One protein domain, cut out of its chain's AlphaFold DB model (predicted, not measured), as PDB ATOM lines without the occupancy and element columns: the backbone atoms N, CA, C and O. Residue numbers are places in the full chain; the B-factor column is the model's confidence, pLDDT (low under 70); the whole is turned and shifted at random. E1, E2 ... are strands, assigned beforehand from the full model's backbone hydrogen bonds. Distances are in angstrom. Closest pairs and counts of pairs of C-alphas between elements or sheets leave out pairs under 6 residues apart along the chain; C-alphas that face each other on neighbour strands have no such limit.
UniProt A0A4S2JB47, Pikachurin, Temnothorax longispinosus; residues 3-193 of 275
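AT A GLANCE: This is residues 3 to 193 of the 275 residues of the protein "Pikachurin" of Temnothorax longispinosus (UniProt A0A4S2JB47). One large, twisted sheet folds back on itself at the bent strand E4, giving two walls only partly face to face: E1, E2, E5 and E10 in one, E3, E8, E7, E6 and E9 in the other. E11 lies outside along E4, the far edges E1 and E3 come near each other without closing a barrel, and the loop of residues 46 to 57 sticks out. The printed part has 191 residues, no named helix and eleven strands, E1 to E11 along the chain, in a branched, antiparallel sheet; the class is all strand, with 79 residues in named elements, under half. The whole is compact, with a radius of gyration of the C-alphas of 16.9 A, and only just elongated, spanning 59 by 39 by 30 A.

IN THESE COORDINATES: E4 is residues 62 to 71 and bends by 121 degrees at residue 65. E10, residues 162 to 170, spans 21.5 A and bends by 67 degrees at residue 166. E5, residues 82 to 89, spans 21.8 A, and E2, residues 14 to 23, 29.7 A. E1, residues 3 to 11, spans 26.6 A from C-alpha 3 at (-40.088, -44.377, 63.436). The others are E9, residues 141 to 143; E6, 94 to 100; E7, 109 to 115; E8, 118 to 124; E3, 34 to 36; and E11, 187 to 192, ending with C-alpha 192 at (-39.224, -21.891, 34.946).

HOW THE PARTS SIT: E4 has E9 and E10 on one side and E11 on the other. N 63 and O 163 of E4 and E10 are 2.8 A apart, within hydrogen-bond range, as are N 71 and O 141 of E4 and E9, 2.8 A, and N 70 and O 187 of E4 and E11, 2.9 A. E10 has E4 on one side and E5 on the other, with N 84 and O 169 of E5 and E10 at 2.8 A; E5 has E10 on one side and E2 on the other, with N 15 and O 87 of E2 and E5 at 2.8 A; and E2 has E5 on one side and the edge strand E1 on the other, with N 5 and O 20 of E1 and E2 at 2.8 A. E1 and E2 form a hairpin. E9 has E4 on one side and E6 on the other, with N 98 and O 142 of E6 and E9 at 2.9 A. E6, E7 and E8 are a meander, each strand the antiparallel neighbour of the one before, with N 110 and O 99 at 2.8 A and N 111 and O 122 at 2.8 A. With E9 they make a Greek key, E6 being the antiparallel neighbour of E9. The edge strand E3 is beside E8, with N 36 and O 119 at 2.8 A. The closest C-alphas of E1 and E3, Ala 8 and Cys 36, are 7.5 A apart. E5 and E7 are apart.

THE WHOLE: The C-alphas farthest apart, Ser 51 and Gly 130, are 59.0 A apart. The printed part has no cut. The long links are E3 to E4, E8 to E9, E9 to E10 and E10 to E11. Mean pLDDT of the printed part is 70.8; 76 residues are under 70, among them residues 20 to 60 and 125 to 135.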
ATOM      1  N   ILE A   3     -39.151 -44.132  64.538       53.44
ATOM      2  CA  ILE A   3     -40.088 -44.377  63.436       53.44
ATOM      3  C   ILE A   3     -40.340 -43.064  62.699       53.44
ATOM      4  O   ILE A   3     -40.159 -41.990  63.270       53.44
ATOM      5  N   TRP A   4     -40.691 -43.151  61.419       55.97
ATOM      6  CA  TRP A   4     -41.165 -42.018  60.637       55.97
ATOM      7  C   TRP A   4     -42.691 -41.958  60.689       55.97
ATOM      8  O   TRP A   4     -43.360 -42.941  60.383       55.97
ATOM      9  N   GLU A   5     -43.221 -40.807  61.076       55.16
ATOM     10  CA  GLU A   5     -44.639 -40.462  60.980       55.16
ATOM     11  C   GLU A   5     -44.813 -39.408  59.896       55.16
ATOM     12  O   GLU A   5     -43.887 -38.655  59.588       55.16
ATOM     13  N   TRP A   6     -45.996 -39.351  59.301       61.16
ATOM     14  CA  TRP A   6     -46.291 -38.334  58.310       61.16
ATOM     15  C   TRP A   6     -47.792 -38.110  58.153       61.16
ATOM     16  O   TRP A   6     -48.589 -38.993  58.473       61.16
ATOM     17  N   ASP A   7     -48.138 -36.929  57.651       52.88
ATOM     18  CA  ASP A   7     -49.499 -36.479  57.378       52.88
ATOM     19  C   ASP A   7     -49.523 -35.647  56.087       52.88
ATOM     20  O   ASP A   7     -48.505 -35.067  55.691       52.88
ATOM     21  N   ALA A   8     -50.672 -35.599  55.418       57.50
ATOM     22  CA  ALA A   8     -50.872 -34.786  54.229       57.50
ATOM     23  C   ALA A   8     -52.274 -34.170  54.225       57.50
ATOM     24  O   ALA A   8     -53.269 -34.876  54.370       57.50
ATOM     25  N   ASP A   9     -52.338 -32.863  53.989       58.09
ATOM     26  CA  ASP A   9     -53.578 -32.095  53.898       58.09
ATOM     27  C   ASP A   9     -53.651 -31.350  52.559       58.09
ATOM     28  O   ASP A   9     -52.626 -30.951  51.994       58.09
ATOM     29  N   ILE A  10     -54.866 -31.165  52.048       58.00
ATOM     30  CA  ILE A  10     -55.131 -30.426  50.820       58.00
ATOM     31  C   ILE A  10     -55.776 -29.088  51.175       58.00
ATOM     32  O   ILE A  10     -56.892 -29.039  51.681       58.00
ATOM     33  N   ASN A  11     -55.106 -27.993  50.820       53.31
ATOM     34  CA  ASN A  11     -55.603 -26.637  51.027       53.31
ATOM     35  C   ASN A  11     -55.427 -25.800  49.750       53.31
ATOM     36  O   ASN A  11     -54.369 -25.863  49.130       53.31
ATOM     37  N   ASP A  12     -56.439 -25.031  49.339       53.28
ATOM     38  CA  ASP A  12     -56.370 -24.064  48.225       53.28
ATOM     39  C   ASP A  12     -55.649 -24.580  46.948       53.28
ATOM     40  O   ASP A  12     -54.739 -23.940  46.410       53.28
ATOM     41  N   ASP A  13     -56.054 -25.763  46.456       56.06
ATOM     42  CA  ASP A  13     -55.490 -26.488  45.291       56.06
ATOM     43  C   ASP A  13     -54.025 -26.917  45.446       56.06
ATOM     44  O   ASP A  13     -53.239 -26.973  44.491       56.06
ATOM     45  N   THR A  14     -53.613 -27.172  46.675       58.38
ATOM     46  CA  THR A  14     -52.245 -27.543  46.978       58.38
ATOM     47  C   THR A  14     -52.184 -28.550  48.095       58.38
ATOM     48  O   THR A  14     -53.138 -28.712  48.848       58.38
ATOM     49  N   ILE A  15     -51.037 -29.197  48.218       65.62
ATOM     50  CA  ILE A  15     -50.863 -30.288  49.153       65.62
ATOM     51  C   ILE A  15     -49.731 -29.934  50.076       65.62
ATOM     52  O   ILE A  15     -48.621 -29.654  49.616       65.62
ATOM     53  N   ARG A  16     -50.047 -29.930  51.366       71.31
ATOM     54  CA  ARG A  16     -49.103 -29.755  52.452       71.31
ATOM     55  C   ARG A  16     -48.798 -31.126  53.022       71.31
ATOM     56  O   ARG A  16     -49.705 -31.823  53.455       71.31
ATOM     57  N   ILE A  17     -47.531 -31.510  53.013       73.56
ATOM     58  CA  ILE A  17     -47.064 -32.768  53.590       73.56
ATOM     59  C   ILE A  17     -46.186 -32.440  54.783       73.56
ATOM     60  O   ILE A  17     -45.275 -31.624  54.656       73.56
ATOM     61  N   LEU A  18     -46.429 -33.118  55.898       67.31
ATOM     62  CA  LEU A  18     -45.586 -33.109  57.083       67.31
ATOM     63  C   LEU A  18     -44.957 -34.492  57.241       67.31
ATOM     64  O   LEU A  18     -45.673 -35.482  57.318       67.31
ATOM     65  N   VAL A  19     -43.630 -34.575  57.305       72.00
ATOM     66  CA  VAL A  19     -42.895 -35.821  57.573       72.00
ATOM     67  C   VAL A  19     -42.012 -35.622  58.796       72.00
ATOM     68  O   VAL A  19     -41.162 -34.736  58.813       72.00
ATOM     69  N   GLY A  20     -42.196 -36.452  59.817       59.56
ATOM     70  CA  GLY A  20     -41.544 -36.350  61.117       59.56
ATOM     71  C   GLY A  20     -40.843 -37.642  61.536       59.56
ATOM     72  O   GLY A  20     -41.285 -38.731  61.181       59.56
ATOM     73  N   ASN A  21     -39.782 -37.563  62.345       62.97
ATOM     74  CA  ASN A  21     -39.244 -38.734  63.050       62.97
ATOM     75  C   ASN A  21     -39.613 -38.754  64.548       62.97
ATOM     76  O   ASN A  21     -39.246 -37.872  65.330       62.97
ATOM     77  N   VAL A  22     -40.267 -39.824  64.997       53.56
ATOM     78  CA  VAL A  22     -40.702 -40.019  66.388       53.56
ATOM     79  C   VAL A  22     -39.824 -41.033  67.137       53.56
ATOM     80  O   VAL A  22     -39.336 -41.997  66.541       53.56
ATOM     81  N   PRO A  23     -39.551 -40.852  68.444       51.28
ATOM     82  CA  PRO A  23     -38.876 -41.866  69.259       51.28
ATOM     83  C   PRO A  23     -39.776 -43.095  69.450       51.28
ATOM     84  O   PRO A  23     -40.897 -42.927  69.914       51.28
ATOM     85  N   GLU A  24     -39.297 -44.322  69.187       52.09
ATOM     86  CA  GLU A  24     -40.136 -45.520  69.375       52.09
ATOM     87  C   GLU A  24     -39.528 -46.616  70.278       52.09
ATOM     88  O   GLU A  24     -38.311 -46.856  70.293       52.09
ATOM     89  N   LYS A  25     -40.420 -47.288  71.032       39.41
ATOM     90  CA  LYS A  25     -40.212 -48.537  71.783       39.41
ATOM     91  C   LYS A  25     -40.355 -49.723  70.818       39.41
ATOM     92  O   LYS A  25     -41.456 -50.005  70.385       39.41
ATOM     93  N   MET A  26     -39.257 -50.448  70.600       41.94
ATOM     94  CA  MET A  26     -39.179 -51.726  69.872       41.94
ATOM     95  C   MET A  26     -39.870 -51.768  68.497       41.94
ATOM     96  O   MET A  26     -41.006 -52.208  68.377       41.94
ATOM     97  N   ALA A  27     -39.099 -51.530  67.441       36.25
ATOM     98  CA  ALA A  27     -39.384 -52.120  66.141       36.25
ATOM     99  C   ALA A  27     -38.079 -52.675  65.571       36.25
ATOM    100  O   ALA A  27     -37.019 -52.092  65.747       36.25
ATOM    101  N   GLY A  28     -38.131 -53.843  64.950       43.47
ATOM    102  CA  GLY A  28     -37.102 -54.331  64.048       43.47
ATOM    103  C   GLY A  28     -37.766 -54.447  62.692       43.47
ATOM    104  O   GLY A  28     -38.410 -55.453  62.441       43.47
ATOM    105  N   MET A  29     -37.676 -53.413  61.856       41.72
ATOM    106  CA  MET A  29     -38.124 -53.461  60.463       41.72
ATOM    107  C   MET A  29     -37.255 -52.532  59.611       41.72
ATOM    108  O   MET A  29     -37.049 -51.368  59.954       41.72
ATOM    109  N   ALA A  30     -36.738 -53.068  58.504       45.62
ATOM    110  CA  ALA A  30     -36.245 -52.283  57.378       45.62
ATOM    111  C   ALA A  30     -37.456 -51.591  56.725       45.62
ATOM    112  O   ALA A  30     -38.453 -52.255  56.450       45.62
ATOM    113  N   GLY A  31     -37.400 -50.269  56.552       52.25
ATOM    114  CA  GLY A  31     -38.547 -49.451  56.138       52.25
ATOM    115  C   GLY A  31     -39.132 -49.856  54.783       52.25
ATOM    116  O   GLY A  31     -38.434 -49.885  53.771       52.25
ATOM    117  N   THR A  32     -40.426 -50.167  54.780       55.19
ATOM    118  CA  THR A  32     -41.297 -50.246  53.601       55.19
ATOM    119  C   THR A  32     -41.764 -48.847  53.189       55.19
ATOM    120  O   THR A  32     -41.806 -47.935  54.008       55.19
ATOM    121  N   ALA A  33     -42.130 -48.671  51.917       54.16
ATOM    122  CA  ALA A  33     -42.788 -47.454  51.441       54.16
ATOM    123  C   ALA A  33     -44.090 -47.199  52.216       54.16
ATOM    124  O   ALA A  33     -44.895 -48.118  52.371       54.16
ATOM    125  N   HIS A  34     -44.303 -45.964  52.661       61.06
ATOM    126  CA  HIS A  34     -45.573 -45.522  53.222       61.06
ATOM    127  C   HIS A  34     -46.317 -44.715  52.156       61.06
ATOM    128  O   HIS A  34     -45.800 -43.720  51.651       61.06
ATOM    129  N   VAL A  35     -47.515 -45.168  51.792       54.09
ATOM    130  CA  VAL A  35     -48.358 -44.553  50.757       54.09
ATOM    131  C   VAL A  35     -49.467 -43.751  51.435       54.09
ATOM    132  O   VAL A  35     -50.155 -44.283  52.307       54.09
ATOM    133  N   CYS A  36     -49.637 -42.482  51.058       52.94
ATOM    134  CA  CYS A  36     -50.828 -41.721  51.420       52.94
ATOM    135  C   CYS A  36     -51.903 -42.133  50.443       52.94
ATOM    136  O   CYS A  36     -51.740 -41.927  49.244       52.94
ATOM    137  N   ASN A  37     -53.038 -42.592  50.951       48.88
ATOM    138  CA  ASN A  37     -54.225 -42.798  50.129       48.88
ATOM    139  C   ASN A  37     -55.014 -41.499  49.917       48.88
ATOM    140  O   ASN A  37     -56.218 -41.564  49.697       48.88
ATOM    141  N   VAL A  38     -54.368 -40.333  50.003       46.72
ATOM    142  CA  VAL A  38     -54.983 -39.063  49.617       46.72
ATOM    143  C   VAL A  38     -55.003 -39.037  48.089       46.72
ATOM    144  O   VAL A  38     -53.935 -38.900  47.483       46.72
ATOM    145  N   PRO A  39     -56.168 -39.205  47.435       45.00
ATOM    146  CA  PRO A  39     -56.245 -39.051  45.997       45.00
ATOM    147  C   PRO A  39     -55.943 -37.584  45.698       45.00
ATOM    148  O   PRO A  39     -56.543 -36.694  46.299       45.00
ATOM    149  N   LEU A  40     -55.064 -37.310  44.733       48.78
ATOM    150  CA  LEU A  40     -54.834 -35.942  44.242       48.78
ATOM    151  C   LEU A  40     -56.097 -35.259  43.670       48.78
ATOM    152  O   LEU A  40     -56.055 -34.084  43.308       48.78
ATOM    153  N   ILE A  41     -57.213 -35.987  43.570       41.22
ATOM    154  CA  ILE A  41     -58.527 -35.467  43.207       41.22
ATOM    155  C   ILE A  41     -59.287 -35.151  44.499       41.22
ATOM    156  O   ILE A  41     -59.710 -36.053  45.222       41.22
ATOM    157  N   CYS A  42     -59.485 -33.861  44.777       33.53
ATOM    158  CA  CYS A  42     -60.300 -33.404  45.897       33.53
ATOM    159  C   CYS A  42     -61.746 -33.903  45.775       33.53
ATOM    160  O   CYS A  42     -62.487 -33.460  44.894       33.53
ATOM    161  N   HIS A  43     -62.177 -34.716  46.736       33.22
ATOM    162  CA  HIS A  43     -63.559 -34.689  47.198       33.22
ATOM    163  C   HIS A  43     -63.797 -33.378  47.979       33.22
ATOM    164  O   HIS A  43     -62.972 -32.998  48.800       33.22
ATOM    165  N   ASP A  44     -64.890 -32.686  47.638       33.97
ATOM    166  CA  ASP A  44     -65.608 -31.606  48.341       33.97
ATOM    167  C   ASP A  44     -64.848 -30.494  49.086       33.97
ATOM    168  O   ASP A  44     -64.251 -30.715  50.125       33.97
ATOM    169  N   TYR A  45     -65.064 -29.242  48.651       30.38
ATOM    170  CA  TYR A  45     -65.204 -28.101  49.573       30.38
ATOM    171  C   TYR A  45     -66.218 -27.096  49.010       30.38
ATOM    172  O   TYR A  45     -66.139 -26.691  47.847       30.38
ATOM    173  N   HIS A  46     -67.189 -26.740  49.852       31.22
ATOM    174  CA  HIS A  46     -68.261 -25.780  49.598       31.22
ATOM    175  C   HIS A  46     -67.728 -24.350  49.394       31.22
ATOM    176  O   HIS A  46     -66.862 -23.889  50.127       31.22
ATOM    177  N   GLY A  47     -68.330 -23.661  48.419       36.56
ATOM    178  CA  GLY A  47     -68.267 -22.233  48.086       36.56
ATOM    179  C   GLY A  47     -67.374 -21.290  48.901       36.56
ATOM    180  O   GLY A  47     -67.715 -20.913  50.017       36.56
ATOM    181  N   MET A  48     -66.368 -20.725  48.230       26.59
ATOM    182  CA  MET A  48     -65.886 -19.369  48.502       26.59
ATOM    183  C   MET A  48     -65.619 -18.620  47.190       26.59
ATOM    184  O   MET A  48     -64.864 -19.056  46.330       26.59
ATOM    185  N   SER A  49     -66.271 -17.465  47.059       29.08
ATOM    186  CA  SER A  49     -65.938 -16.415  46.098       29.08
ATOM    187  C   SER A  49     -64.598 -15.800  46.503       29.08
ATOM    188  O   SER A  49     -64.528 -15.146  47.542       29.08
ATOM    189  N   MET A  50     -63.543 -15.968  45.701       30.62
ATOM    190  CA  MET A  50     -62.255 -15.326  45.974       30.62
ATOM    191  C   MET A  50     -62.291 -13.839  45.596       30.62
ATOM    192  O   MET A  50     -62.527 -13.476  44.443       30.62
ATOM    193  N   SER A  51     -62.023 -12.969  46.571       29.09
ATOM    194  CA  SER A  51     -61.578 -11.595  46.321       29.09
ATOM    195  C   SER A  51     -60.220 -11.593  45.600       29.09
ATOM    196  O   SER A  51     -59.427 -12.515  45.810       29.09
ATOM    197  N   PRO A  52     -59.898 -10.567  44.789       33.62
ATOM    198  CA  PRO A  52     -58.607 -10.487  44.112       33.62
ATOM    199  C   PRO A  52     -57.456 -10.446  45.136       33.62
ATOM    200  O   PRO A  52     -57.582  -9.759  46.155       33.62
ATOM    201  N   PRO A  53     -56.336 -11.154  44.893       41.44
ATOM    202  CA  PRO A  53     -55.243 -11.230  45.852       41.44
ATOM    203  C   PRO A  53     -54.578  -9.863  46.043       41.44
ATOM    204  O   PRO A  53     -54.146  -9.199  45.095       41.44
ATOM    205  N   SER A  54     -54.465  -9.441  47.301       37.12
ATOM    206  CA  SER A  54     -53.679  -8.283  47.711       37.12
ATOM    207  C   SER A  54     -52.181  -8.580  47.575       37.12
ATOM    208  O   SER A  54     -51.547  -9.162  48.441       37.12
ATOM    209  N   LYS A  55     -51.613  -8.145  46.451       41.00
ATOM    210  CA  LYS A  55     -50.265  -7.564  46.293       41.00
ATOM    211  C   LYS A  55     -49.152  -8.049  47.257       41.00
ATOM    212  O   LYS A  55     -48.596  -7.256  48.010       41.00
ATOM    213  N   ALA A  56     -48.752  -9.311  47.126       36.84
ATOM    214  CA  ALA A  56     -47.372  -9.790  47.273       36.84
ATOM    215  C   ALA A  56     -47.266 -11.131  46.529       36.84
ATOM    216  O   ALA A  56     -47.570 -12.189  47.068       36.84
ATOM    217  N   GLU A  57     -46.935 -11.074  45.242       42.94
ATOM    218  CA  GLU A  57     -46.861 -12.251  44.373       42.94
ATOM    219  C   GLU A  57     -45.612 -13.075  44.737       42.94
ATOM    220  O   GLU A  57     -44.493 -12.738  44.342       42.94
ATOM    221  N   VAL A  58     -45.775 -14.124  45.548       42.06
ATOM    222  CA  VAL A  58     -44.697 -15.080  45.838       42.06
ATOM    223  C   VAL A  58     -44.444 -15.894  44.568       42.06
ATOM    224  O   VAL A  58     -45.260 -16.725  44.179       42.06
ATOM    225  N   ARG A  59     -43.323 -15.627  43.884       59.25
ATOM    226  CA  ARG A  59     -42.885 -16.402  42.713       59.25
ATOM    227  C   ARG A  59     -42.279 -17.724  43.173       59.25
ATOM    228  O   ARG A  59     -41.126 -17.765  43.601       59.25
ATOM    229  N   SER A  60     -43.058 -18.788  43.077       67.25
ATOM    230  CA  SER A  60     -42.623 -20.154  43.368       67.25
ATOM    231  C   SER A  60     -41.978 -20.794  42.134       67.25
ATOM    232  O   SER A  60     -42.451 -20.553  41.020       67.25
ATOM    233  N   PRO A  61     -40.917 -21.610  42.277       73.81
ATOM    234  CA  PRO A  61     -40.370 -22.358  41.151       73.81
ATOM    235  C   PRO A  61     -41.408 -23.335  40.586       73.81
ATOM    236  O   PRO A  61     -42.035 -24.099  41.327       73.81
ATOM    237  N   ARG A  62     -41.541 -23.334  39.257       81.12
ATOM    238  CA  ARG A  62     -42.277 -24.354  38.509       81.12
ATOM    239  C   ARG A  62     -41.289 -25.327  37.870       81.12
ATOM    240  O   ARG A  62     -40.345 -24.915  37.195       81.12
ATOM    241  N   PHE A  63     -41.523 -26.614  38.088       82.81
ATOM    242  CA  PHE A  63     -40.735 -27.718  37.561       82.81
ATOM    243  C   PHE A  63     -41.442 -28.336  36.353       82.81
ATOM    244  O   PHE A  63     -42.666 -28.461  36.320       82.81
ATOM    245  N   THR A  64     -40.654 -28.714  35.349       82.69
ATOM    246  CA  THR A  64     -41.103 -29.202  34.032       82.69
ATOM    247  C   THR A  64     -41.021 -30.724  33.896       82.69
ATOM    248  O   THR A  64     -41.375 -31.279  32.855       82.69
ATOM    249  N   GLY A  65     -40.571 -31.423  34.942       85.56
ATOM    250  CA  GLY A  65     -40.284 -32.857  34.941       85.56
ATOM    251  C   GLY A  65     -38.822 -33.214  34.647       85.56
ATOM    252  O   GLY A  65     -38.396 -34.325  34.957       85.56
ATOM    253  N   SER A  66     -38.040 -32.284  34.096       86.56
ATOM    254  CA  SER A  66     -36.577 -32.387  33.946       86.56
ATOM    255  C   SER A  66     -35.815 -31.507  34.936       86.56
ATOM    256  O   SER A  66     -34.640 -31.765  35.205       86.56
ATOM    257  N   GLY A  67     -36.471 -30.477  35.473       83.81
ATOM    258  CA  GLY A  67     -35.848 -29.524  36.378       83.81
ATOM    259  C   GLY A  67     -35.654 -30.028  37.805       83.81
ATOM    260  O   GLY A  67     -36.342 -30.936  38.265       83.81
ATOM    261  N   TRP A  68     -34.713 -29.414  38.518       91.75
ATOM    262  CA  TRP A  68     -34.442 -29.686  39.933       91.75
ATOM    263  C   TRP A  68     -33.663 -28.539  40.585       91.75
ATOM    264  O   TRP A  68     -32.925 -27.810  39.920       91.75
ATOM    265  N   LEU A  69     -33.800 -28.409  41.903       89.31
ATOM    266  CA  LEU A  69     -32.960 -27.583  42.773       89.31
ATOM    267  C   LEU A  69     -32.133 -28.477  43.691       89.31
ATOM    268  O   LEU A  69     -32.626 -29.497  44.163       89.31
ATOM    269  N   ALA A  70     -30.894 -28.076  43.961       89.25
ATOM    270  CA  ALA A  70     -30.025 -28.733  44.927       89.25
ATOM    271  C   ALA A  70     -29.748 -27.802  46.107       89.25
ATOM    272  O   ALA A  70     -29.241 -26.693  45.929       89.25
ATOM    273  N   PHE A  71     -30.028 -28.283  47.310       88.50
ATOM    274  CA  PHE A  71     -29.704 -27.628  48.571       88.50
ATOM    275  C   PHE A  71     -28.576 -28.378  49.285       88.50
ATOM    276  O   PHE A  71     -28.351 -29.562  49.013       88.50
ATOM    277  N   PRO A  72     -27.851 -27.728  50.211       88.81
ATOM    278  CA  PRO A  72     -26.889 -28.422  51.057       88.81
ATOM    279  C   PRO A  72     -27.505 -29.654  51.736       88.81
ATOM    280  O   PRO A  72     -28.671 -29.639  52.125       88.81
ATOM    281  N   ALA A  73     -26.703 -30.710  51.897       86.81
ATOM    282  CA  ALA A  73     -27.137 -31.945  52.543       86.81
ATOM    283  C   ALA A  73     -27.771 -31.673  53.918       86.81
ATOM    284  O   ALA A  73     -27.234 -30.895  54.717       86.81
ATOM    285  N   LEU A  74     -28.881 -32.354  54.213       80.12
ATOM    286  CA  LEU A  74     -29.582 -32.231  55.491       80.12
ATOM    287  C   LEU A  74     -28.714 -32.763  56.635       80.12
ATOM    288  O   LEU A  74     -28.576 -33.970  56.854       80.12
ATOM    289  N   ARG A  75     -28.120 -31.842  57.395       74.50
ATOM    290  CA  ARG A  75     -27.283 -32.174  58.551       74.50
ATOM    291  C   ARG A  75     -28.147 -32.464  59.774       74.50
ATOM    292  O   ARG A  75     -29.224 -31.909  59.944       74.50
ATOM    293  N   ALA A  76     -27.633 -33.316  60.660       65.31
ATOM    294  CA  ALA A  76     -28.260 -33.661  61.940       65.31
ATOM    295  C   ALA A  76     -29.659 -34.317  61.861       65.31
ATOM    296  O   ALA A  76     -30.336 -34.411  62.886       65.31
ATOM    297  N   ALA A  77     -30.032 -34.877  60.705       58.53
ATOM    298  CA  ALA A  77     -31.277 -35.627  60.500       58.53
ATOM    299  C   ALA A  77     -31.480 -36.800  61.496       58.53
ATOM    300  O   ALA A  77     -32.593 -37.221  61.793       58.53
ATOM    301  N   TYR A  78     -30.411 -37.309  62.107       57.09
ATOM    302  CA  TYR A  78     -30.502 -38.329  63.154       57.09
ATOM    303  C   TYR A  78     -31.089 -37.833  64.497       57.09
ATOM    304  O   TYR A  78     -31.441 -38.661  65.340       57.09
ATOM    305  N   LYS A  79     -31.155 -36.511  64.750       56.88
ATOM    306  CA  LYS A  79     -31.685 -35.938  66.006       56.88
ATOM    307  C   LYS A  79     -33.183 -35.654  65.921       56.88
ATOM    308  O   LYS A  79     -33.922 -36.084  66.804       56.88
ATOM    309  N   HIS A  80     -33.582 -34.933  64.879       59.75
ATOM    310  CA  HIS A  80     -34.957 -34.586  64.552       59.75
ATOM    311  C   HIS A  80     -35.021 -34.285  63.050       59.75
ATOM    312  O   HIS A  80     -34.125 -33.614  62.535       59.75
ATOM    313  N   VAL A  81     -36.017 -34.833  62.360       64.75
ATOM    314  CA  VAL A  81     -36.411 -34.422  61.013       64.75
ATOM    315  C   VAL A  81     -37.876 -34.080  61.081       64.75
ATOM    316  O   VAL A  81     -38.671 -34.961  61.388       64.75
ATOM    317  N   GLN A  82     -38.194 -32.822  60.812       73.88
ATOM    318  CA  GLN A  82     -39.537 -32.364  60.493       73.88
ATOM    319  C   GLN A  82     -39.436 -31.678  59.143       73.88
ATOM    320  O   GLN A  82     -38.743 -30.670  59.022       73.88
ATOM    321  N   LEU A  83     -40.052 -32.274  58.133       79.44
ATOM    322  CA  LEU A  83     -40.095 -31.759  56.781       79.44
ATOM    323  C   LEU A  83     -41.516 -31.329  56.468       79.44
ATOM    324  O   LEU A  83     -42.448 -32.107  56.638       79.44
ATOM    325  N   GLU A  84     -41.650 -30.112  55.976       82.44
ATOM    326  CA  GLU A  84     -42.888 -29.572  55.465       82.44
ATOM    327  C   GLU A  84     -42.702 -29.191  53.999       82.44
ATOM    328  O   GLU A  84     -41.772 -28.461  53.652       82.44
ATOM    329  N   LEU A  85     -43.577 -29.697  53.134       84.31
ATOM    330  CA  LEU A  85     -43.571 -29.391  51.707       84.31
ATOM    331  C   LEU A  85     -44.962 -28.975  51.259       84.31
ATOM    332  O   LEU A  85     -45.938 -29.644  51.579       84.31
ATOM    333  N   GLU A  86     -45.032 -27.920  50.457       81.88
ATOM    334  CA  GLU A  86     -46.284 -27.375  49.955       81.88
ATOM    335  C   GLU A  86     -46.212 -27.204  48.431       81.88
ATOM    336  O   GLU A  86     -45.432 -26.394  47.914       81.88
ATOM    337  N   PHE A  87     -47.011 -27.969  47.685       81.75
ATOM    338  CA  PHE A  87     -46.883 -28.059  46.223       81.75
ATOM    339  C   PHE A  87     -48.224 -28.236  45.506       81.75
ATOM    340  O   PHE A  87     -49.228 -28.597  46.114       81.75
ATOM    341  N   ARG A  88     -48.233 -27.982  44.193       78.88
ATOM    342  CA  ARG A  88     -49.355 -28.280  43.292       78.88
ATOM    343  C   ARG A  88     -48.872 -29.135  42.122       78.88
ATOM    344  O   ARG A  88     -48.085 -28.620  41.323       78.88
ATOM    345  N   PRO A  89     -49.315 -30.398  42.007       78.44
ATOM    346  CA  PRO A  89     -48.941 -31.271  40.899       78.44
ATOM    347  C   PRO A  89     -49.641 -30.881  39.590       78.44
ATOM    348  O   PRO A  89     -50.809 -30.508  39.581       78.44
ATOM    349  N   GLU A  90     -48.920 -31.016  38.477       78.50
ATOM    350  CA  GLU A  90     -49.425 -30.941  37.094       78.50
ATOM    351  C   GLU A  90     -49.301 -32.297  36.363       78.50
ATOM    352  O   GLU A  90     -49.645 -32.414  35.188       78.50
ATOM    353  N   ALA A  91     -48.785 -33.327  37.042       79.38
ATOM    354  CA  ALA A  91     -48.689 -34.699  36.549       79.38
ATOM    355  C   ALA A  91     -48.923 -35.704  37.684       79.38
ATOM    356  O   ALA A  91     -48.792 -35.349  38.851       79.38
ATOM    357  N   TRP A  92     -49.241 -36.949  37.322       82.06
ATOM    358  CA  TRP A  92     -49.528 -38.054  38.251       82.06
ATOM    359  C   TRP A  92     -48.290 -38.717  38.850       82.06
ATOM    360  O   TRP A  92     -48.407 -39.391  39.868       82.06
ATOM    361  N   ASP A  93     -47.133 -38.513  38.223       86.81
ATOM    362  CA  ASP A  93     -45.855 -39.069  38.642       86.81
ATOM    363  C   ASP A  93     -44.802 -37.965  38.720       86.81
ATOM    364  O   ASP A  93     -44.713 -37.100  37.842       86.81
ATOM    365  N   GLY A  94     -43.963 -38.015  39.750       93.00
ATOM    366  CA  GLY A  94     -42.758 -37.195  39.815       93.00
ATOM    367  C   GLY A  94     -41.993 -37.317  41.127       93.00
ATOM    368  O   GLY A  94     -42.578 -37.472  42.198       93.00
ATOM    369  N   VAL A  95     -40.668 -37.202  41.058       95.50
ATOM    370  CA  VAL A  95     -39.817 -37.075  42.247       95.50
ATOM    371  C   VAL A  95     -39.933 -35.651  42.799       95.50
ATOM    372  O   VAL A  95     -39.475 -34.701  42.164       95.50
ATOM    373  N   LEU A  96     -40.544 -35.503  43.980       92.94
ATOM    374  CA  LEU A  96     -40.713 -34.215  44.666       92.94
ATOM    375  C   LEU A  96     -39.462 -33.845  45.458       92.94
ATOM    376  O   LEU A  96     -39.018 -32.699  45.420       92.94
ATOM    377  N   LEU A  97     -38.913 -34.812  46.193       93.81
ATOM    378  CA  LEU A  97     -37.791 -34.595  47.092       93.81
ATOM    379  C   LEU A  97     -36.954 -35.860  47.226       93.81
ATOM    380  O   LEU A  97     -37.498 -36.958  47.342       93.81
ATOM    381  N   LEU A  98     -35.633 -35.697  47.261       93.31
ATOM    382  CA  LEU A  98     -34.696 -36.798  47.416       93.31
ATOM    383  C   LEU A  98     -33.485 -36.376  48.252       93.31
ATOM    384  O   LEU A  98     -32.854 -35.358  47.975       93.31
ATOM    385  N   ALA A  99     -33.140 -37.177  49.259       89.69
ATOM    386  CA  ALA A  99     -31.893 -37.047  50.005       89.69
ATOM    387  C   ALA A  99     -31.281 -38.428  50.251       89.69
ATOM    388  O   ALA A  99     -31.987 -39.371  50.610       89.69
ATOM    389  N   GLY A 100     -29.965 -38.540  50.080       89.00
ATOM    390  CA  GLY A 100     -29.245 -39.807  50.183       89.00
ATOM    391  C   GLY A 100     -27.887 -39.678  50.865       89.00
ATOM    392  O   GLY A 100     -27.290 -38.601  50.947       89.00
ATOM    393  N   GLU A 101     -27.385 -40.796  51.382       86.44
ATOM    394  CA  GLU A 101     -25.980 -40.944  51.772       86.44
ATOM    395  C   GLU A 101     -25.061 -41.002  50.543       86.44
ATOM    396  O   GLU A 101     -23.922 -40.542  50.609       86.44
ATOM    397  N   ARG A 102     -25.561 -41.574  49.445       89.94
ATOM    398  CA  ARG A 102     -24.876 -41.745  48.161       89.94
ATOM    399  C   ARG A 102     -25.821 -41.422  47.007       89.94
ATOM    400  O   ARG A 102     -27.041 -41.523  47.151       89.94
ATOM    401  N   ASP A 103     -25.247 -41.068  45.867       90.69
ATOM    402  CA  ASP A 103     -25.954 -40.744  44.622       90.69
ATOM    403  C   ASP A 103     -26.645 -41.962  43.986       90.69
ATOM    404  O   ASP A 103     -27.640 -41.824  43.279       90.69
ATOM    405  N   ASP A 104     -26.163 -43.166  44.276       91.31
ATOM    406  CA  ASP A 104     -26.746 -44.442  43.849       91.31
ATOM    407  C   ASP A 104     -27.900 -44.932  44.751       91.31
ATOM    408  O   ASP A 104     -28.380 -46.060  44.607       91.31
ATOM    409  N   LEU A 105     -28.343 -44.108  45.711       88.00
ATOM    410  CA  LEU A 105     -29.365 -44.444  46.713       88.00
ATOM    411  C   LEU A 105     -29.075 -45.745  47.487       88.00
ATOM    412  O   LEU A 105     -29.982 -46.363  48.065       88.00
ATOM    413  N   GLN A 106     -27.813 -46.180  47.524       85.81
ATOM    414  CA  GLN A 106     -27.377 -47.229  48.424       85.81
ATOM    415  C   GLN A 106     -27.046 -46.633  49.801       85.81
ATOM    416  O   GLN A 106     -26.377 -45.608  49.924       85.81
ATOM    417  N   GLY A 107     -27.408 -47.344  50.869       81.25
ATOM    418  CA  GLY A 107     -27.299 -46.830  52.240       81.25
ATOM    419  C   GLY A 107     -28.571 -46.099  52.662       81.25
ATOM    420  O   GLY A 107     -29.668 -46.500  52.259       81.25
ATOM    421  N   ASP A 108     -28.421 -45.066  53.489       80.12
ATOM    422  CA  ASP A 108     -29.563 -44.298  53.983       80.12
ATOM    423  C   ASP A 108     -30.100 -43.358  52.899       80.12
ATOM    424  O   ASP A 108     -29.358 -42.559  52.324       80.12
ATOM    425  N   PHE A 109     -31.404 -43.410  52.640       85.62
ATOM    426  CA  PHE A 109     -32.065 -42.434  51.775       85.62
ATOM    427  C   PHE A 109     -33.476 -42.131  52.261       85.62
ATOM    428  O   PHE A 109     -34.096 -42.930  52.969       85.62
ATOM    429  N   MET A 110     -33.984 -40.979  51.841       85.50
ATOM    430  CA  MET A 110     -35.395 -40.635  51.900       85.50
ATOM    431  C   MET A 110     -35.830 -40.025  50.568       85.50
ATOM    432  O   MET A 110     -35.097 -39.248  49.955       85.50
ATOM    433  N   ALA A 111     -37.026 -40.386  50.131       89.69
ATOM    434  CA  ALA A 111     -37.644 -39.895  48.919       89.69
ATOM    435  C   ALA A 111     -39.114 -39.591  49.193       89.69
ATOM    436  O   ALA A 111     -39.826 -40.404  49.784       89.69
ATOM    437  N   LEU A 112     -39.558 -38.432  48.727       90.12
ATOM    438  CA  LEU A 112     -40.964 -38.101  48.603       90.12
ATOM    439  C   LEU A 112     -41.282 -38.079  47.116       90.12
ATOM    440  O   LEU A 112     -40.655 -37.344  46.346       90.12
ATOM    441  N   ILE A 113     -42.217 -38.921  46.708       91.25
ATOM    442  CA  ILE A 113     -42.581 -39.074  45.306       91.25
ATOM    443  C   ILE A 113     -44.087 -38.990  45.154       91.25
ATOM    444  O   ILE A 113     -44.841 -39.311  46.069       91.25
ATOM    445  N   LEU A 114     -44.503 -38.582  43.970       86.62
ATOM    446  CA  LEU A 114     -45.842 -38.813  43.488       86.62
ATOM    447  C   LEU A 114     -45.797 -40.007  42.538       86.62
ATOM    448  O   LEU A 114     -44.955 -40.014  41.642       86.62
ATOM    449  N   HIS A 115     -46.647 -41.001  42.765       86.88
ATOM    450  CA  HIS A 115     -46.703 -42.236  41.993       86.88
ATOM    451  C   HIS A 115     -48.165 -42.643  41.775       86.88
ATOM    452  O   HIS A 115     -48.893 -42.893  42.735       86.88
ATOM    453  N   HIS A 116     -48.613 -42.666  40.521       79.00
ATOM    454  CA  HIS A 116     -50.001 -42.900  40.112       79.00
ATOM    455  C   HIS A 116     -51.025 -42.021  40.852       79.00
ATOM    456  O   HIS A 116     -52.127 -42.463  41.170       79.00
ATOM    457  N   GLY A 117     -50.665 -40.772  41.152       71.38
ATOM    458  CA  GLY A 117     -51.542 -39.862  41.888       71.38
ATOM    459  C   GLY A 117     -51.635 -40.108  43.388       71.38
ATOM    460  O   GLY A 117     -52.526 -39.558  44.030       71.38
ATOM    461  N   PHE A 118     -50.720 -40.894  43.943       74.44
ATOM    462  CA  PHE A 118     -50.553 -41.052  45.379       74.44
ATOM    463  C   PHE A 118     -49.212 -40.484  45.804       74.44
ATOM    464  O   PHE A 118     -48.198 -40.637  45.120       74.44
ATOM    465  N   ILE A 119     -49.203 -39.823  46.954       80.75
ATOM    466  CA  ILE A 119     -47.958 -39.412  47.586       80.75
ATOM    467  C   ILE A 119     -47.370 -40.644  48.264       80.75
ATOM    468  O   ILE A 119     -48.050 -41.310  49.042       80.75
ATOM    469  N   GLU A 120     -46.101 -40.934  48.011       82.25
ATOM    470  CA  GLU A 120     -45.378 -41.988  48.708       82.25
ATOM    471  C   GLU A 120     -44.136 -41.418  49.385       82.25
ATOM    472  O   GLU A 120     -43.281 -40.794  48.748       82.25
ATOM    473  N   PHE A 121     -44.014 -41.685  50.681       81.81
ATOM    474  CA  PHE A 121     -42.784 -41.475  51.423       81.81
ATOM    475  C   PHE A 121     -42.014 -42.793  51.502       81.81
ATOM    476  O   PHE A 121     -42.495 -43.807  52.018       81.81
ATOM    477  N   ARG A 122     -40.795 -42.795  50.969       83.00
ATOM    478  CA  ARG A 122     -39.909 -43.958  50.944       83.00
ATOM    479  C   ARG A 122     -38.641 -43.625  51.697       83.00
ATOM    480  O   ARG A 122     -38.020 -42.602  51.437       83.00
ATOM    481  N   TYR A 123     -38.224 -44.509  52.586       77.75
ATOM    482  CA  TYR A 123     -36.936 -44.392  53.245       77.75
ATOM    483  C   TYR A 123     -36.297 -45.765  53.385       77.75
ATOM    484  O   TYR A 123     -36.982 -46.773  53.550       77.75
ATOM    485  N   LEU A 124     -34.972 -45.798  53.364       71.25
ATOM    486  CA  LEU A 124     -34.210 -46.967  53.774       71.25
ATOM    487  C   LEU A 124     -33.248 -46.534  54.870       71.25
ATOM    488  O   LEU A 124     -32.595 -45.502  54.760       71.25
ATOM    489  N   ASN A 125     -33.204 -47.315  55.946       63.78
ATOM    490  CA  ASN A 125     -32.194 -47.199  56.990       63.78
ATOM    491  C   ASN A 125     -31.414 -48.504  57.019       63.78
ATOM    492  O   ASN A 125     -32.008 -49.563  57.248       63.78
ATOM    493  N   PHE A 126     -30.103 -48.452  56.797       57.00
ATOM    494  CA  PHE A 126     -29.290 -49.660  56.886       57.00
ATOM    495  C   PHE A 126     -28.946 -49.946  58.356       57.00
ATOM    496  O   PHE A 126     -28.036 -49.352  58.932       57.00
ATOM    497  N   ILE A 127     -29.688 -50.861  58.988       54.41
ATOM    498  CA  ILE A 127     -29.365 -51.360  60.330       54.41
ATOM    499  C   ILE A 127     -28.453 -52.582  60.189       54.41
ATOM    500  O   ILE A 127     -28.902 -53.663  59.813       54.41
ATOM    501  N   LEU A 128     -27.178 -52.439  60.552       47.66
ATOM    502  CA  LEU A 128     -26.343 -53.586  60.911       47.66
ATOM    503  C   LEU A 128     -26.740 -54.019  62.328       47.66
ATOM    504  O   LEU A 128     -26.617 -53.237  63.272       47.66
ATOM    505  N   TYR A 129     -27.265 -55.242  62.456       42.91
ATOM    506  CA  TYR A 129     -27.725 -55.844  63.711       42.91
ATOM    507  C   TYR A 129     -26.810 -55.486  64.899       42.91
ATOM    508  O   TYR A 129     -25.658 -55.907  64.954       42.91
ATOM    509  N   GLY A 130     -27.334 -54.708  65.855       47.28
ATOM    510  CA  GLY A 130     -26.663 -54.387  67.123       47.28
ATOM    511  C   GLY A 130     -25.986 -53.012  67.225       47.28
ATOM    512  O   GLY A 130     -25.552 -52.653  68.318       47.28
ATOM    513  N   LEU A 131     -25.929 -52.210  66.157       52.56
ATOM    514  CA  LEU A 131     -25.437 -50.826  66.212       52.56
ATOM    515  C   LEU A 131     -26.592 -49.834  66.017       52.56
ATOM    516  O   LEU A 131     -27.428 -49.998  65.131       52.56
ATOM    517  N   PHE A 132     -26.647 -48.792  66.852       51.69
ATOM    518  CA  PHE A 132     -27.576 -47.672  66.679       51.69
ATOM    519  C   PHE A 132     -27.326 -47.007  65.313       51.69
ATOM    520  O   PHE A 132     -26.321 -46.311  65.160       51.69
ATOM    521  N   SER A 133     -28.212 -47.193  64.329       51.31
ATOM    522  CA  SER A 133     -28.094 -46.494  63.043       51.31
ATOM    523  C   SER A 133     -28.478 -45.018  63.214       51.31
ATOM    524  O   SER A 133     -29.478 -44.674  63.853       51.31
ATOM    525  N   ARG A 134     -27.634 -44.122  62.694       62.62
ATOM    526  CA  ARG A 134     -27.897 -42.682  62.599       62.62
ATOM    527  C   ARG A 134     -28.114 -42.362  61.132       62.62
ATOM    528  O   ARG A 134     -27.169 -42.500  60.363       62.62
ATOM    529  N   ILE A 135     -29.304 -41.869  60.800       67.94
ATOM    530  CA  ILE A 135     -29.611 -41.391  59.450       67.94
ATOM    531  C   ILE A 135     -28.579 -40.350  59.044       67.94
ATOM    532  O   ILE A 135     -28.441 -39.319  59.715       67.94
ATOM    533  N   THR A 136     -27.853 -40.640  57.971       73.19
ATOM    534  CA  THR A 136     -26.775 -39.780  57.490       73.19
ATOM    535  C   THR A 136     -26.961 -39.483  56.012       73.19
ATOM    536  O   THR A 136     -26.690 -40.322  55.164       73.19
ATOM    537  N   PHE A 137     -27.363 -38.254  55.702       82.06
ATOM    538  CA  PHE A 137     -27.364 -37.748  54.332       82.06
ATOM    539  C   PHE A 137     -26.040 -37.038  54.047       82.06
ATOM    540  O   PHE A 137     -25.564 -36.250  54.872       82.06
ATOM    541  N   ARG A 138     -25.436 -37.335  52.897       86.88
ATOM    542  CA  ARG A 138     -24.189 -36.696  52.435       86.88
ATOM    543  C   ARG A 138     -24.370 -36.003  51.097       86.88
ATOM    544  O   ARG A 138     -23.710 -34.993  50.862       86.88
ATOM    545  N   GLU A 139     -25.280 -36.514  50.276       89.81
ATOM    546  CA  GLU A 139     -25.644 -35.893  49.015       89.81
ATOM    547  C   GLU A 139     -26.501 -34.641  49.229       89.81
ATOM    548  O   GLU A 139     -27.170 -34.509  50.266       89.81
ATOM    549  N   PRO A 140     -26.492 -33.706  48.260       91.44
ATOM    550  CA  PRO A 140     -27.413 -32.583  48.247       91.44
ATOM    551  C   PRO A 140     -28.866 -33.031  48.418       91.44
ATOM    552  O   PRO A 140     -29.280 -34.081  47.927       91.44
ATOM    553  N   LEU A 141     -29.656 -32.195  49.085       91.19
ATOM    554  CA  LEU A 141     -31.103 -32.342  49.085       91.19
ATOM    555  C   LEU A 141     -31.625 -31.871  47.725       91.19
ATOM    556  O   LEU A 141     -31.562 -30.676  47.423       91.19
ATOM    557  N   PHE A 142     -32.129 -32.796  46.915       94.62
ATOM    558  CA  PHE A 142     -32.741 -32.479  45.631       94.62
ATOM    559  C   PHE A 142     -34.241 -32.245  45.784       94.62
ATOM    560  O   PHE A 142     -34.929 -32.982  46.491       94.62
ATOM    561  N   VAL A 143     -34.746 -31.214  45.108       94.00
ATOM    562  CA  VAL A 143     -36.153 -30.799  45.130       94.00
ATOM    563  C   VAL A 143     -36.650 -30.603  43.703       94.00
ATOM    564  O   VAL A 143     -35.965 -29.998  42.878       94.00
ATOM    565  N   GLY A 144     -37.843 -31.118  43.419       90.12
ATOM    566  CA  GLY A 144     -38.514 -31.048  42.121       90.12
ATOM    567  C   GLY A 144     -37.992 -32.028  41.068       90.12
ATOM    568  O   GLY A 144     -38.591 -32.154  40.005       90.12
ATOM    569  N   GLY A 145     -36.923 -32.767  41.358       93.81
ATOM    570  CA  GLY A 145     -36.428 -33.818  40.484       93.81
ATOM    571  C   GLY A 145     -35.241 -34.578  41.065       93.81
ATOM    572  O   GLY A 145     -34.795 -34.276  42.173       93.81
ATOM    573  N   PRO A 146     -34.728 -35.580  40.335       93.69
ATOM    574  CA  PRO A 146     -33.717 -36.497  40.855       93.69
ATOM    575  C   PRO A 146     -32.297 -35.913  40.911       93.69
ATOM    576  O   PRO A 146     -31.408 -36.537  41.490       93.69
ATOM    577  N   GLY A 147     -32.044 -34.753  40.300       90.88
ATOM    578  CA  GLY A 147     -30.694 -34.202  40.212       90.88
ATOM    579  C   GLY A 147     -29.743 -35.122  39.450       90.88
ATOM    580  O   GLY A 147     -30.086 -35.646  38.393       90.88
ATOM    581  N   ASN A 148     -28.556 -35.339  40.018       90.12
ATOM    582  CA  ASN A 148     -27.537 -36.238  39.466       90.12
ATOM    583  C   ASN A 148     -27.603 -37.659  40.056       90.12
ATOM    584  O   ASN A 148     -26.627 -38.400  39.979       90.12
ATOM    585  N   THR A 149     -28.724 -38.036  40.672       93.75
ATOM    586  CA  THR A 149     -28.895 -39.353  41.302       93.75
ATOM    587  C   THR A 149     -28.855 -40.461  40.253       93.75
ATOM    588  O   THR A 149     -29.619 -40.443  39.286       93.75
ATOM    589  N   THR A 150     -27.999 -41.455  40.466       93.62
ATOM    590  CA  THR A 150     -27.796 -42.583  39.551       93.62
ATOM    591  C   THR A 150     -28.684 -43.786  39.886       93.62
ATOM    592  O   THR A 150     -29.096 -44.493  38.973       93.62
ATOM    593  N   GLY A 151     -29.060 -43.977  41.157       90.69
ATOM    594  CA  GLY A 151     -29.791 -45.158  41.653       90.69
ATOM    595  C   GLY A 151     -31.320 -45.114  41.562       90.69
ATOM    596  O   GLY A 151     -32.019 -45.672  42.414       90.69
ATOM    597  N   LEU A 152     -31.877 -44.399  40.579       92.25
ATOM    598  CA  LEU A 152     -33.326 -44.160  40.475       92.25
ATOM    599  C   LEU A 152     -34.151 -45.425  40.209       92.25
ATOM    600  O   LEU A 152     -35.361 -45.416  40.408       92.25
ATOM    601  N   GLU A 153     -33.531 -46.528  39.799       91.56
ATOM    602  CA  GLU A 153     -34.185 -47.834  39.675       91.56
ATOM    603  C   GLU A 153     -34.746 -48.382  40.990       91.56
ATOM    604  O   GLU A 153     -35.576 -49.289  40.967       91.56
ATOM    605  N   ARG A 154     -34.321 -47.824  42.127       88.56
ATOM    606  CA  ARG A 154     -34.827 -48.161  43.465       88.56
ATOM    607  C   ARG A 154     -36.145 -47.450  43.796       88.56
ATOM    608  O   ARG A 154     -36.769 -47.772  44.807       88.56
ATOM    609  N   LEU A 155     -36.566 -46.498  42.961       90.69
ATOM    610  CA  LEU A 155     -37.832 -45.778  43.066       90.69
ATOM    611  C   LEU A 155     -38.773 -46.201  41.927       90.69
ATOM    612  O   LEU A 155     -38.316 -46.507  40.824       90.69
ATOM    613  N   PRO A 156     -40.097 -46.194  42.154       91.12
ATOM    614  CA  PRO A 156     -41.058 -46.484  41.093       91.12
ATOM    615  C   PRO A 156     -41.179 -45.338  40.073       91.12
ATOM    616  O   PRO A 156     -41.687 -45.545  38.976       91.12
ATOM    617  N   VAL A 157     -40.668 -44.144  40.401       92.19
ATOM    618  CA  VAL A 157     -40.700 -42.952  39.547       92.19
ATOM    619  C   VAL A 157     -39.292 -42.400  39.364       92.19
ATOM    620  O   VAL A 157     -38.534 -42.279  40.324       92.19
ATOM    621  N   ARG A 158     -38.948 -42.067  38.113       93.69
ATOM    622  CA  ARG A 158     -37.605 -41.601  37.717       93.69
ATOM    623  C   ARG A 158     -37.582 -40.177  37.176       93.69
ATOM    624  O   ARG A 158     -36.528 -39.551  37.149       93.69
ATOM    625  N   THR A 159     -38.719 -39.679  36.708       93.38
ATOM    626  CA  THR A 159     -38.841 -38.315  36.196       93.38
ATOM    627  C   THR A 159     -39.002 -37.332  37.342       93.38
ATOM    628  O   THR A 159     -39.526 -37.669  38.406       93.38
ATOM    629  N   GLY A 160     -38.562 -36.097  37.126       93.06
ATOM    630  CA  GLY A 160     -38.820 -35.021  38.064       93.06
ATOM    631  C   GLY A 160     -40.300 -34.678  38.152       93.06
ATOM    632  O   GLY A 160     -41.131 -35.103  37.347       93.06
ATOM    633  N   PHE A 161     -40.616 -33.899  39.169       92.31
ATOM    634  CA  PHE A 161     -41.930 -33.347  39.404       92.31
ATOM    635  C   PHE A 161     -42.320 -32.338  38.315       92.31
ATOM    636  O   PHE A 161     -41.498 -31.554  37.835       92.31
ATOM    637  N   LYS A 162     -43.599 -32.353  37.932       86.19
ATOM    638  CA  LYS A 162     -44.228 -31.321  37.103       86.19
ATOM    639  C   LYS A 162     -45.207 -30.544  37.963       86.19
ATOM    640  O   LYS A 162     -46.128 -31.146  38.511       86.19
ATOM    641  N   GLY A 163     -45.014 -29.235  38.069       79.56
ATOM    642  CA  GLY A 163     -45.853 -28.361  38.886       79.56
ATOM    643  C   GLY A 163     -45.052 -27.382  39.730       79.56
ATOM    644  O   GLY A 163     -43.857 -27.185  39.511       79.56
ATOM    645  N   CYS A 164     -45.703 -26.756  40.703       81.00
ATOM    646  CA  CYS A 164     -45.097 -25.698  41.515       81.00
ATOM    647  C   CYS A 164     -44.840 -26.176  42.943       81.00
ATOM    648  O   CYS A 164     -45.713 -26.797  43.547       81.00
ATOM    649  N   ILE A 165     -43.682 -25.829  43.503       82.50
ATOM    650  CA  ILE A 165     -43.382 -26.005  44.933       82.50
ATOM    651  C   ILE A 165     -43.222 -24.615  45.528       82.50
ATOM    652  O   ILE A 165     -42.394 -23.843  45.052       82.50
ATOM    653  N   ARG A 166     -44.023 -24.280  46.540       78.50
ATOM    654  CA  ARG A 166     -44.065 -22.919  47.099       78.50
ATOM    655  C   ARG A 166     -43.460 -22.777  48.478       78.50
ATOM    656  O   ARG A 166     -42.988 -21.695  48.806       78.50
ATOM    657  N   HIS A 167     -43.457 -23.853  49.250       84.00
ATOM    658  CA  HIS A 167     -42.898 -23.859  50.591       84.00
ATOM    659  C   HIS A 167     -42.152 -25.164  50.811       84.00
ATOM    660  O   HIS A 167     -42.624 -26.241  50.439       84.00
ATOM    661  N   LEU A 168     -40.957 -25.022  51.365       85.19
ATOM    662  CA  LEU A 168     -40.134 -26.109  51.851       85.19
ATOM    663  C   LEU A 168     -39.536 -25.654  53.173       85.19
ATOM    664  O   LEU A 168     -38.780 -24.683  53.231       85.19
ATOM    665  N   GLU A 169     -39.826 -26.402  54.217       84.56
ATOM    666  CA  GLU A 169     -39.204 -26.234  55.514       84.56
ATOM    667  C   GLU A 169     -38.650 -27.578  55.960       84.56
ATOM    668  O   GLU A 169     -39.294 -28.614  55.819       84.56
ATOM    669  N   ALA A 170     -37.423 -27.581  56.469       82.88
ATOM    670  CA  ALA A 170     -36.882 -28.761  57.121       82.88
ATOM    671  C   ALA A 170     -36.137 -28.350  58.382       82.88
ATOM    672  O   ALA A 170     -35.244 -27.508  58.324       82.88
ATOM    673  N   ASN A 171     -36.467 -28.980  59.507       77.94
ATOM    674  CA  ASN A 171     -35.852 -28.715  60.810       77.94
ATOM    675  C   ASN A 171     -35.924 -27.233  61.199       77.94
ATOM    676  O   ASN A 171     -34.898 -26.649  61.546       77.94
ATOM    677  N   GLU A 172     -37.112 -26.630  61.079       78.00
ATOM    678  CA  GLU A 172     -37.374 -25.206  61.367       78.00
ATOM    679  C   GLU A 172     -36.630 -24.229  60.433       78.00
ATOM    680  O   GLU A 172     -36.682 -23.011  60.608       78.00
ATOM    681  N   HIS A 173     -35.924 -24.742  59.421       82.19
ATOM    682  CA  HIS A 173     -35.278 -23.927  58.406       82.19
ATOM    683  C   HIS A 173     -36.181 -23.802  57.182       82.19
ATOM    684  O   HIS A 173     -36.336 -24.755  56.414       82.19
ATOM    685  N   HIS A 174     -36.733 -22.608  56.982       84.56
ATOM    686  CA  HIS A 174     -37.486 -22.256  55.785       84.56
ATOM    687  C   HIS A 174     -36.532 -22.004  54.606       84.56
ATOM    688  O   HIS A 174     -35.730 -21.066  54.633       84.56
ATOM    689  N   TYR A 175     -36.605 -22.846  53.573       83.62
ATOM    690  CA  TYR A 175     -35.708 -22.802  52.420       83.62
ATOM    691  C   TYR A 175     -36.177 -21.801  51.370       83.62
ATOM    692  O   TYR A 175     -37.281 -21.880  50.835       83.62
ATOM    693  N   ARG A 176     -35.275 -20.905  50.979       81.06
ATOM    694  CA  ARG A 176     -35.479 -19.985  49.864       81.06
ATOM    695  C   ARG A 176     -34.968 -20.624  48.577       81.06
ATOM    696  O   ARG A 176     -33.771 -20.846  48.416       81.06
ATOM    697  N   PHE A 177     -35.872 -20.854  47.630       80.88
ATOM    698  CA  PHE A 177     -35.571 -21.483  46.338       80.88
ATOM    699  C   PHE A 177     -34.568 -20.763  45.408       80.88
ATOM    700  O   PHE A 177     -33.961 -21.457  44.591       80.88
ATOM    701  N   PRO A 178     -34.366 -19.427  45.447       75.62
ATOM    702  CA  PRO A 178     -33.349 -18.789  44.612       75.62
ATOM    703  C   PRO A 178     -31.937 -19.338  44.871       75.62
ATOM    704  O   PRO A 178     -31.627 -19.797  45.969       75.62
ATOM    705  N   LEU A 179     -31.061 -19.249  43.864       70.38
ATOM    706  CA  LEU A 179     -29.656 -19.634  44.021       70.38
ATOM    707  C   LEU A 179     -28.937 -18.710  45.012       70.38
ATOM    708  O   LEU A 179     -29.242 -17.517  45.104       70.38
ATOM    709  N   ALA A 180     -27.950 -19.244  45.725       61.72
ATOM    710  CA  ALA A 180     -27.060 -18.455  46.561       61.72
ATOM    711  C   ALA A 180     -26.291 -17.407  45.721       61.72
ATOM    712  O   ALA A 180     -25.858 -17.708  44.605       61.72
ATOM    713  N   PRO A 181     -26.080 -16.182  46.241       78.00
ATOM    714  CA  PRO A 181     -26.402 -15.727  47.599       78.00
ATOM    715  C   PRO A 181     -27.836 -15.192  47.786       78.00
ATOM    716  O   PRO A 181     -28.187 -14.784  48.891       78.00
ATOM    717  N   GLN A 182     -28.661 -15.134  46.735       72.31
ATOM    718  CA  GLN A 182     -30.015 -14.569  46.817       72.31
ATOM    719  C   GLN A 182     -31.011 -15.491  47.544       72.31
ATOM    720  O   GLN A 182     -31.989 -15.004  48.113       72.31
ATOM    721  N   GLY A 183     -30.753 -16.797  47.559       74.94
ATOM    722  CA  GLY A 183     -31.472 -17.797  48.345       74.94
ATOM    723  C   GLY A 183     -30.533 -18.901  48.824       74.94
ATOM    724  O   GLY A 183     -29.334 -18.668  48.980       74.94
ATOM    725  N   ASP A 184     -31.080 -20.085  49.072       79.31
ATOM    726  CA  ASP A 184     -30.369 -21.172  49.751       79.31
ATOM    727  C   ASP A 184     -30.002 -22.321  48.797       79.31
ATOM    728  O   ASP A 184     -29.249 -23.224  49.171       79.31
ATOM    729  N   ALA A 185     -30.500 -22.294  47.555       81.00
ATOM    730  CA  ALA A 185     -30.159 -23.300  46.561       81.00
ATOM    731  C   ALA A 185     -28.697 -23.148  46.113       81.00
ATOM    732  O   ALA A 185     -28.243 -22.074  45.715       81.00
ATOM    733  N   ALA A 186     -27.949 -24.246  46.151       83.81
ATOM    734  CA  ALA A 186     -26.563 -24.298  45.702       83.81
ATOM    735  C   ALA A 186     -26.462 -24.431  44.177       83.81
ATOM    736  O   ALA A 186     -25.512 -23.937  43.572       83.81
ATOM    737  N   ASN A 187     -27.430 -25.109  43.556       82.12
ATOM    738  CA  ASN A 187     -27.498 -25.291  42.112       82.12
ATOM    739  C   ASN A 187     -28.946 -25.545  41.663       82.12
ATOM    740  O   ASN A 187     -29.817 -25.839  42.483       82.12
ATOM    741  N   GLY A 188     -29.196 -25.462  40.361       80.31
ATOM    742  CA  GLY A 188     -30.474 -25.834  39.775       80.31
ATOM    743  C   GLY A 188     -30.414 -25.932  38.259       80.31
ATOM    744  O   GLY A 188     -29.562 -25.317  37.616       80.31
ATOM    745  N   PHE A 189     -31.335 -26.700  37.694       77.62
ATOM    746  CA  PHE A 189     -31.432 -26.945  36.260       77.62
ATOM    747  C   PHE A 189     -32.890 -26.871  35.808       77.62
ATOM    748  O   PHE A 189     -33.753 -27.367  36.521       77.62
ATOM    749  N   ASP A 190     -33.143 -26.265  34.640       70.88
ATOM    750  CA  ASP A 190     -34.446 -26.246  33.945       70.88
ATOM    751  C   ASP A 190     -35.659 -25.899  34.837       70.88
ATOM    752  O   ASP A 190     -36.644 -26.629  34.922       70.88
ATOM    753  N   ILE A 191     -35.557 -24.775  35.551       66.31
ATOM    754  CA  ILE A 191     -36.623 -24.248  36.414       66.31
ATOM    755  C   ILE A 191     -37.219 -23.023  35.737       66.31
ATOM    756  O   ILE A 191     -36.503 -22.051  35.465       66.31
ATOM    757  N   ASP A 192     -38.529 -23.036  35.516       64.88
ATOM    758  CA  ASP A 192     -39.224 -21.891  34.946       64.88
ATOM    759  C   ASP A 192     -39.324 -20.763  35.989       64.88
ATOM    760  O   ASP A 192     -40.086 -20.825  36.957       64.88
ATOM    761  N   ARG A 193     -38.518 -19.711  35.790       56.34
ATOM    762  CA  ARG A 193     -38.484 -18.507  36.642       56.34
ATOM    763  C   ARG A 193     -39.657 -17.555  36.397       56.34
ATOM    764  O   ARG A 193     -39.850 -16.628  37.184       56.34
TER     765      ARG A 193